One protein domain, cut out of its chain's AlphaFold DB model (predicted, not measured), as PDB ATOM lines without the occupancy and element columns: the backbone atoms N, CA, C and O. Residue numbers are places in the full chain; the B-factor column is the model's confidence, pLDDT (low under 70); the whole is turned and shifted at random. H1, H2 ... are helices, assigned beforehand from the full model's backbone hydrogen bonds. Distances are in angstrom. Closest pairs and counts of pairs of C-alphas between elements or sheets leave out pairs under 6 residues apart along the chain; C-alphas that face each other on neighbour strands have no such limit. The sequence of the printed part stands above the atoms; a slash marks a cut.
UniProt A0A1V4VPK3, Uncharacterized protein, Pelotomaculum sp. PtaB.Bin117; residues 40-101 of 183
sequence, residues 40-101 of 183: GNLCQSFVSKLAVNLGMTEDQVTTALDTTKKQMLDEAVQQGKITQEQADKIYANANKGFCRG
ATOM      1  N   GLY A  40      -5.219  12.616  44.298       52.25
ATOM      2  CA  GLY A  40      -4.779  12.951  42.932       52.25
ATOM      3  C   GLY A  40      -5.951  13.119  41.960       52.25
ATOM      4  O   GLY A  40      -5.929  13.983  41.086       52.25
ATOM      5  N   ASN A  41      -7.013  12.341  42.180       63.94
ATOM      6  CA  ASN A  41      -8.184  12.284  41.309       63.94
ATOM      7  C   ASN A  41      -9.102  13.518  41.435       63.94
ATOM      8  O   ASN A  41      -9.682  13.981  40.450       63.94
ATOM      9  N   LEU A  42      -9.212  14.097  42.638       69.94
ATOM     10  CA  LEU A  42     -10.073  15.258  42.895       69.94
ATOM     11  C   LEU A  42      -9.557  16.538  42.240       69.94
ATOM     12  O   LEU A  42     -10.344  17.306  41.692       69.94
ATOM     13  N   CYS A  43      -8.245  16.769  42.266       73.19
ATOM     14  CA  CYS A  43      -7.673  17.955  41.643       73.19
ATOM     15  C   CYS A  43      -7.776  17.907  40.114       73.19
ATOM     16  O   CYS A  43      -8.144  18.902  39.494       73.19
ATOM     17  N   GLN A  44      -7.523  16.744  39.512       74.19
ATOM     18  CA  GLN A  44      -7.703  16.574  38.074       74.19
ATOM     19  C   GLN A  44      -9.175  16.752  37.677       74.19
ATOM     20  O   GLN A  44      -9.479  17.494  36.747       74.19
ATOM     21  N   SER A  45     -10.100  16.197  38.468       82.12
ATOM     22  CA  SER A  45     -11.540  16.432  38.298       82.12
ATOM     23  C   SER A  45     -11.924  17.910  38.450       82.12
ATOM     24  O   SER A  45     -12.799  18.392  37.732       82.12
ATOM     25  N   PHE A  46     -11.287  18.642  39.367       84.88
ATOM     26  CA  PHE A  46     -11.512  20.074  39.567       84.88
ATOM     27  C   PHE A  46     -11.033  20.894  38.369       84.88
ATOM     28  O   PHE A  46     -11.809  21.691  37.852       84.88
ATOM     29  N   VAL A  47      -9.797  20.680  37.903       85.38
ATOM     30  CA  VAL A  47      -9.248  21.391  36.735       85.38
ATOM     31  C   VAL A  47     -10.088  21.099  35.498       85.38
ATOM     32  O   VAL A  47     -10.449  22.032  34.789       85.38
ATOM     33  N   SER A  48     -10.485  19.843  35.295       84.44
ATOM     34  CA  SER A  48     -11.348  19.440  34.184       84.44
ATOM     35  C   SER A  48     -12.717  20.127  34.229       84.44
ATOM     36  O   SER A  48     -13.124  20.789  33.275       84.44
ATOM     37  N   LYS A  49     -13.418  20.076  35.372       86.25
ATOM     38  CA  LYS A  49     -14.719  20.753  35.539       86.25
ATOM     39  C   LYS A  49     -14.602  22.272  35.423       86.25
ATOM     40  O   LYS A  49     -15.493  22.904  34.865       86.25
ATOM     41  N   LEU A  50     -13.525  22.859  35.939       88.12
ATOM     42  CA  LEU A  50     -13.264  24.291  35.833       88.12
ATOM     43  C   LEU A  50     -13.010  24.690  34.376       88.12
ATOM     44  O   LEU A  50     -13.579  25.673  33.921       88.12
ATOM     45  N   ALA A  51     -12.225  23.905  33.640       89.69
ATOM     46  CA  ALA A  51     -11.981  24.096  32.216       89.69
ATOM     47  C   ALA A  51     -13.291  24.060  31.420       89.69
ATOM     48  O   ALA A  51     -13.595  25.018  30.711       89.69
ATOM     49  N   VAL A  52     -14.130  23.043  31.640       89.06
ATOM     50  CA  VAL A  52     -15.470  22.951  31.032       89.06
ATOM     51  C   VAL A  52     -16.330  24.172  31.373       89.06
ATOM     52  O   VAL A  52     -16.895  24.789  30.474       89.06
ATOM     53  N   ASN A  53     -16.400  24.558  32.648       87.81
ATOM     54  CA  ASN A  53     -17.215  25.692  33.091       87.81
ATOM     55  C   ASN A  53     -16.716  27.043  32.550       87.81
ATOM     56  O   ASN A  53     -17.517  27.954  32.360       87.81
ATOM     57  N   LEU A  54     -15.410  27.181  32.312       88.25
ATOM     58  CA  LEU A  54     -14.796  28.383  31.745       88.25
ATOM     59  C   LEU A  54     -14.742  28.365  30.209       88.25
ATOM     60  O   LEU A  54     -14.311  29.350  29.612       88.25
ATOM     61  N   GLY A  55     -15.148  27.267  29.562       89.62
ATOM     62  CA  GLY A  55     -14.989  27.089  28.115       89.62
ATOM     63  C   GLY A  55     -13.522  27.066  27.668       89.62
ATOM     64  O   GLY A  55     -13.204  27.479  26.556       89.62
ATOM     65  N   MET A  56     -12.622  26.628  28.546       91.12
ATOM     66  CA  MET A  56     -11.182  26.542  28.320       91.12
ATOM     67  C   MET A  56     -10.728  25.082  28.257       91.12
ATOM     68  O   MET A  56     -11.436  24.170  28.674       91.12
ATOM     69  N   THR A  57      -9.518  24.856  27.754       87.19
ATOM     70  CA  THR A  57      -8.834  23.560  27.873       87.19
ATOM     71  C   THR A  57      -8.183  23.412  29.250       87.19
ATOM     72  O   THR A  57      -7.843  24.401  29.904       87.19
ATOM     73  N   GLU A  58      -7.972  22.173  29.693       83.12
ATOM     74  CA  GLU A  58      -7.293  21.884  30.965       83.12
ATOM     75  C   GLU A  58      -5.884  22.500  31.026       83.12
ATOM     76  O   GLU A  58      -5.484  23.039  32.063       83.12
ATOM     77  N   ASP A  59      -5.169  22.515  29.898       82.56
ATOM     78  CA  ASP A  59      -3.841  23.124  29.774       82.56
ATOM     79  C   ASP A  59      -3.884  24.643  29.963       82.56
ATOM     80  O   ASP A  59      -3.029  25.220  30.642       82.56
ATOM     81  N   GLN A  60      -4.899  25.306  29.403       84.44
ATOM     82  CA  GLN A  60      -5.095  26.746  29.581       84.44
ATOM     83  C   GLN A  60      -5.394  27.090  31.039       84.44
ATOM     84  O   GLN A  60      -4.813  28.035  31.573       84.44
ATOM     85  N   VAL A  61      -6.251  26.306  31.698       85.62
ATOM     86  CA  VAL A  61      -6.558  26.497  33.121       85.62
ATOM     87  C   VAL A  61      -5.317  26.268  33.979       85.62
ATOM     88  O   VAL A  61      -5.005  27.090  34.838       85.62
ATOM     89  N   THR A  62      -4.558  25.206  33.716       82.75
ATOM     90  CA  THR A  62      -3.315  24.908  34.443       82.75
ATOM     91  C   THR A  62      -2.287  26.026  34.270       82.75
ATOM     92  O   THR A  62      -1.728  26.518  35.250       82.75
ATOM     93  N   THR A  63      -2.107  26.513  33.041       85.06
ATOM     94  CA  THR A  63      -1.203  27.630  32.729       85.06
ATOM     95  C   THR A  63      -1.626  28.919  33.437       85.06
ATOM     96  O   THR A  63      -0.784  29.647  33.976       85.06
ATOM     97  N   ALA A  64      -2.929  29.211  33.464       84.50
ATOM     98  CA  ALA A  64      -3.466  30.379  34.155       84.50
ATOM     99  C   ALA A  64      -3.217  30.297  35.669       84.50
ATOM    100  O   ALA A  64      -2.801  31.282  36.285       84.50
ATOM    101  N   LEU A  65      -3.397  29.116  36.266       83.69
ATOM    102  CA  LEU A  65      -3.116  28.876  37.682       83.69
ATOM    103  C   LEU A  65      -1.627  29.061  38.016       83.69
ATOM    104  O   LEU A  65      -1.302  29.749  38.988       83.69
ATOM    105  N   ASP A  66      -0.716  28.515  37.208       83.00
ATOM    106  CA  ASP A  66       0.729  28.674  37.428       83.00
ATOM    107  C   ASP A  66       1.194  30.124  37.257       83.00
ATOM    108  O   ASP A  66       2.024  30.611  38.033       83.00
ATOM    109  N   THR A  67       0.620  30.837  36.288       84.69
ATOM    110  CA  THR A  67       0.868  32.270  36.090       84.69
ATOM    111  C   THR A  67       0.422  33.073  37.309       84.69
ATOM    112  O   THR A  67       1.199  33.863  37.846       84.69
ATOM    113  N   THR A  68      -0.794  32.819  37.795       84.62
ATOM    114  CA  THR A  68      -1.380  33.521  38.949       84.62
ATOM    115  C   THR A  68      -0.525  33.331  40.198       84.62
ATOM    116  O   THR A  68      -0.217  34.266  40.931       84.62
ATOM    117  N   LYS A  69      -0.064  32.106  40.430       83.06
ATOM    118  CA  LYS A  69       0.821  31.781  41.547       83.06
ATOM    119  C   LYS A  69       2.161  32.508  41.475       83.06
ATOM    120  O   LYS A  69       2.653  32.961  42.504       83.06
ATOM    121  N   LYS A  70       2.758  32.616  40.284       84.44
ATOM    122  CA  LYS A  70       3.996  33.379  40.102       84.44
ATOM    123  C   LYS A  70       3.784  34.855  40.447       84.44
ATOM    124  O   LYS A  70       4.570  35.405  41.205       84.44
ATOM    125  N   GLN A  71       2.680  35.444  39.990       85.00
ATOM    126  CA  GLN A  71       2.320  36.828  40.315       85.00
ATOM    127  C   GLN A  71       2.173  37.044  41.826       85.00
ATOM    128  O   GLN A  71       2.753  37.978  42.364       85.00
ATOM    129  N   MET A  72       1.492  36.135  42.529       84.50
ATOM    130  CA  MET A  72       1.348  36.206  43.989       84.50
ATOM    131  C   MET A  72       2.696  36.140  44.724       84.50
ATOM    132  O   MET A  72       2.885  36.805  45.744       84.50
ATOM    133  N   LEU A  73       3.642  35.335  44.228       85.62
ATOM    134  CA  LEU A  73       4.991  35.276  44.790       85.62
ATOM    135  C   LEU A  73       5.760  36.572  44.526       85.62
ATOM    136  O   LEU A  73       6.354  37.113  45.454       85.62
ATOM    137  N   ASP A  74       5.696  37.101  43.306       85.50
ATOM    138  CA  ASP A  74       6.336  38.368  42.943       85.50
ATOM    139  C   ASP A  74       5.765  39.540  43.764       85.50
ATOM    140  O   ASP A  74       6.513  40.401  44.229       85.50
ATOM    141  N   GLU A  75       4.453  39.565  44.007       81.88
ATOM    142  CA  GLU A  75       3.807  40.539  44.894       81.88
ATOM    143  C   GLU A  75       4.285  40.400  46.341       81.88
ATOM    144  O   GLU A  75       4.556  41.402  47.002       81.88
ATOM    145  N   ALA A  76       4.432  39.174  46.845       80.56
ATOM    146  CA  ALA A  76       4.951  38.939  48.187       80.56
ATOM    147  C   ALA A  76       6.422  39.377  48.326       80.56
ATOM    148  O   ALA A  76       6.801  39.874  49.390       80.56
ATOM    149  N   VAL A  77       7.229  39.246  47.264       91.38
ATOM    150  CA  VAL A  77       8.592  39.802  47.209       91.38
ATOM    151  C   VAL A  77       8.558  41.327  47.226       91.38
ATOM    152  O   VAL A  77       9.257  41.946  48.024       91.38
ATOM    153  N   GLN A  78       7.715  41.946  46.396       83.12
ATOM    154  CA  GLN A  78       7.565  43.406  46.346       83.12
ATOM    155  C   GLN A  78       7.088  43.990  47.679       83.12
ATOM    156  O   GLN A  78       7.545  45.050  48.095       83.12
ATOM    157  N   GLN A  79       6.203  43.277  48.374       81.00
ATOM    158  CA  GLN A  79       5.725  43.634  49.710       81.00
ATOM    159  C   GLN A  79       6.761  43.348  50.813       81.00
ATOM    160  O   GLN A  79       6.470  43.572  51.986       81.00
ATOM    161  N   GLY A  80       7.941  42.816  50.474       81.19
ATOM    162  CA  GLY A  80       9.001  42.480  51.427       81.19
ATOM    163  C   GLY A  80       8.651  41.333  52.379       81.19
ATOM    164  O   GLY A  80       9.344  41.125  53.371       81.19
ATOM    165  N   LYS A  81       7.575  40.584  52.103       82.69
ATOM    166  CA  LYS A  81       7.123  39.461  52.939       82.69
ATOM    167  C   LYS A  81       7.998  38.224  52.756       82.69
ATOM    168  O   LYS A  81       8.121  37.428  53.684       82.69
ATOM    169  N   ILE A  82       8.577  38.061  51.568       86.06
ATOM    170  CA  ILE A  82       9.524  36.995  51.225       86.06
ATOM    171  C   ILE A  82      10.678  37.561  50.391       86.06
ATOM    172  O   ILE A  82      10.550  38.614  49.772       86.06
ATOM    173  N   THR A  83      11.808  36.857  50.350       87.12
ATOM    174  CA  THR A  83      12.917  37.186  49.439       87.12
ATOM    175  C   THR A  83      12.715  36.551  48.063       87.12
ATOM    176  O   THR A  83      11.988  35.565  47.930       87.12
ATOM    177  N   GLN A  84      13.399  37.065  47.035       84.38
ATOM    178  CA  GLN A  84      13.362  36.474  45.690       84.38
ATOM    179  C   GLN A  84      13.777  34.993  45.711       84.38
ATOM    180  O   GLN A  84      13.096  34.141  45.155       84.38
ATOM    181  N   GLU A  85      14.828  34.656  46.459       83.81
ATOM    182  CA  GLU A  85      15.292  33.271  46.612       83.81
ATOM    183  C   GLU A  85      14.255  32.368  47.298       83.81
ATOM    184  O   GLU A  85      14.175  31.169  47.015       83.81
ATOM    185  N   GLN A  86      13.458  32.916  48.221       79.44
ATOM    186  CA  GLN A  86      12.349  32.194  48.843       79.44
ATOM    187  C   GLN A  86      11.202  31.998  47.854       79.44
ATOM    188  O   GLN A  86      10.681  30.887  47.766       79.44
ATOM    189  N   ALA A  87      10.846  33.027  47.083       83.19
ATOM    190  CA  ALA A  87       9.857  32.931  46.015       83.19
ATOM    191  C   ALA A  87      10.245  31.858  44.989       83.19
ATOM    192  O   ALA A  87       9.436  30.983  44.690       83.19
ATOM    193  N   ASP A  88      11.500  31.846  44.543       84.06
ATOM    194  CA  ASP A  88      12.009  30.873  43.577       84.06
ATOM    195  C   ASP A  88      11.983  29.444  44.141       84.06
ATOM    196  O   ASP A  88      11.559  28.508  43.461       84.06
ATOM    197  N   LYS A  89      12.352  29.258  45.418       82.94
ATOM    198  CA  LYS A  89      12.238  27.957  46.102       82.94
ATOM    199  C   LYS A  89      10.786  27.502  46.243       82.94
ATOM    200  O   LYS A  89      10.502  26.315  46.069       82.94
ATOM    201  N   ILE A  90       9.867  28.413  46.561       81.25
ATOM    202  CA  ILE A  90       8.434  28.107  46.657       81.25
ATOM    203  C   ILE A  90       7.901  27.727  45.275       81.25
ATOM    204  O   ILE A  90       7.231  26.703  45.143       81.25
ATOM    205  N   TYR A  91       8.245  28.497  44.242       82.38
ATOM    206  CA  TYR A  91       7.832  28.235  42.871       82.38
ATOM    207  C   TYR A  91       8.367  26.888  42.376       82.38
ATOM    208  O   TYR A  91       7.582  26.068  41.907       82.38
ATOM    209  N   ALA A  92       9.653  26.591  42.582       79.44
ATOM    210  CA  ALA A  92      10.274  25.324  42.196       79.44
ATOM    211  C   ALA A  92       9.653  24.109  42.909       79.44
ATOM    212  O   ALA A  92       9.378  23.087  42.279       79.44
ATOM    213  N   ASN A  93       9.372  24.221  44.211       68.62
ATOM    214  CA  ASN A  93       8.725  23.146  44.971       68.62
ATOM    215  C   ASN A  93       7.268  22.936  44.566       68.62
ATOM    216  O   ASN A  93       6.758  21.814  44.599       68.62
ATOM    217  N   ALA A  94       6.601  24.013  44.173       64.69
ATOM    218  CA  ALA A  94       5.206  23.989  43.804       64.69
ATOM    219  C   ALA A  94       4.999  23.770  42.290       64.69
ATOM    220  O   ALA A  94       3.862  23.557  41.884       64.69
ATOM    221  N   ASN A  95       6.057  23.753  41.468       59.78
ATOM    222  CA  ASN A  95       6.040  23.369  40.046       59.78
ATOM    223  C   ASN A  95       5.737  21.870  39.835       59.78
ATOM    224  O   ASN A  95       5.780  21.343  38.732       59.78
ATOM    225  N   LYS A  96       5.409  21.150  40.912       58.38
ATOM    226  CA  LYS A  96       4.905  19.775  40.875       58.38
ATOM    227  C   LYS A  96       3.381  19.714  40.648       58.38
ATOM    228  O   LYS A  96       2.764  18.730  41.049       58.38
ATOM    229  N   GLY A  97       2.811  20.750  40.024       57.19
ATOM    230  CA  GLY A  97       1.393  20.906  39.688       57.19
ATOM    231  C   GLY A  97       0.564  21.595  40.777       57.19
ATOM    232  O   GLY A  97       0.803  21.403  41.972       57.19
ATOM    233  N   PHE A  98      -0.454  22.363  40.360       64.88
ATOM    234  CA  PHE A  98      -1.489  22.965  41.226       64.88
ATOM    235  C   PHE A  98      -2.005  21.976  42.290       64.88
ATOM    236  O   PHE A  98      -2.146  22.315  43.466       64.88
ATOM    237  N   CYS A  99      -2.139  20.709  41.898       62.09
ATOM    238  CA  CYS A  99      -2.612  19.602  42.723       62.09
ATOM    239  C   CYS A  99      -1.712  19.207  43.898       62.09
ATOM    240  O   CYS A  99      -2.171  18.530  44.811       62.09
ATOM    241  N   ARG A 100      -0.441  19.614  43.904       57.97
ATOM    242  CA  ARG A 100       0.526  19.229  44.944       57.97
ATOM    243  C   ARG A 100       0.812  20.347  45.948       57.97
ATOM    244  O   ARG A 100       1.405  20.083  46.990       57.97
ATOM    245  N   GLY A 101       0.411  21.581  45.628       48.41
ATOM    246  CA  GLY A 101       0.665  22.782  46.433       48.41
ATOM    247  C   GLY A 101      -0.533  23.276  47.248       48.41
ATOM    248  O   GLY A 101      -0.339  23.931  48.269       48.41
TER     249      GLY A 101
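What this domain is: This is residues 40 to 101 of the 183 residues of an uncharacterized protein of Pelotomaculum sp. PtaB.Bin117 (UniProt A0A1V4VPK3). A long helix, H2, forms the base of this domain; H3 folds back along its second half as a helical hairpin, and H1 is set across the beginning of H2, about perpendicular to it. The short H4, after H3, fills part of the gap between the first residues of H1, 40 to 44, which it touches, and the last residues of H3, while H1 stands crosswise at one end of H2 and the link from H2 to H3 lies at the other end. The printed part has 62 residues with four named helices, in the order H1, H2, H3, H4, and no named strand; the class is all helix. The whole is loose, with a radius of gyration of the C-alphas of 13.3 A, and elongated, spanning 37 by 22 by 14 A.

How they stand to each other: H2, residues 58 to 78, is the hub and touches three other helices. H3, residues 84 to 94, touches residues 69 to 77 of H2 alone, and the closest C-alphas are those of Leu 73 and Ala 87, 5.5 A apart. The two form a helical hairpin, at a shallow tilt of 25 degrees, opposite ways. H1, residues 40 to 54, touches H2 with residues 47 to 51 alone, about perpendicular at 82 degrees; the closest C-alphas, of Ala 51 and Glu 58, are 5.3 A apart. H4, residues 98 to 101, touches residues 40 to 44 of H1 alone, with the C-alphas of Cys 43 and Cys 99 closest at 5.4 A. H4 and H2 only just touch, with 3 pairs of C-alphas within 8 A, the closest being those of Leu 65 and Phe 98 at 7.1 A. H3 and H4 are close but not clearly touching; their closest C-alphas, of Ala 94 and Gly 101, are 5.4 A apart. H1 and H3 are apart. Each O i to N i+4 pair is within hydrogen-bond range in H2 and H3, and 10 of 11 are in H1; H4 is too short for such a pair, and its one O i to N i+3 pair is within range.

Where its parts are: H2 runs 30.3 A from C-alpha 58 at (-7.293, 21.884, 30.965) to C-alpha 78 at (7.565, 43.406, 46.346). H3 measures 15.0 A from first to last C-alpha, and H1 21.5 A, beginning at C-alpha 40 at (-4.779, 12.951, 42.932). H4 measures 5.6 A and ends at C-alpha 101 at (0.665, 22.782, 46.433).

The domain as a whole: The two C-alphas farthest apart are those of Val 52 and Gly 80, at 37.4 A, while those of Gly 40 and Gly 101 are 11.8 A apart. The printed part has no cut, and the three links are tight, with 3, 5 and 3 residues. The mean pLDDT of the printed part is 79.6; residues 40 to 42 and 93 to 101 are under 70.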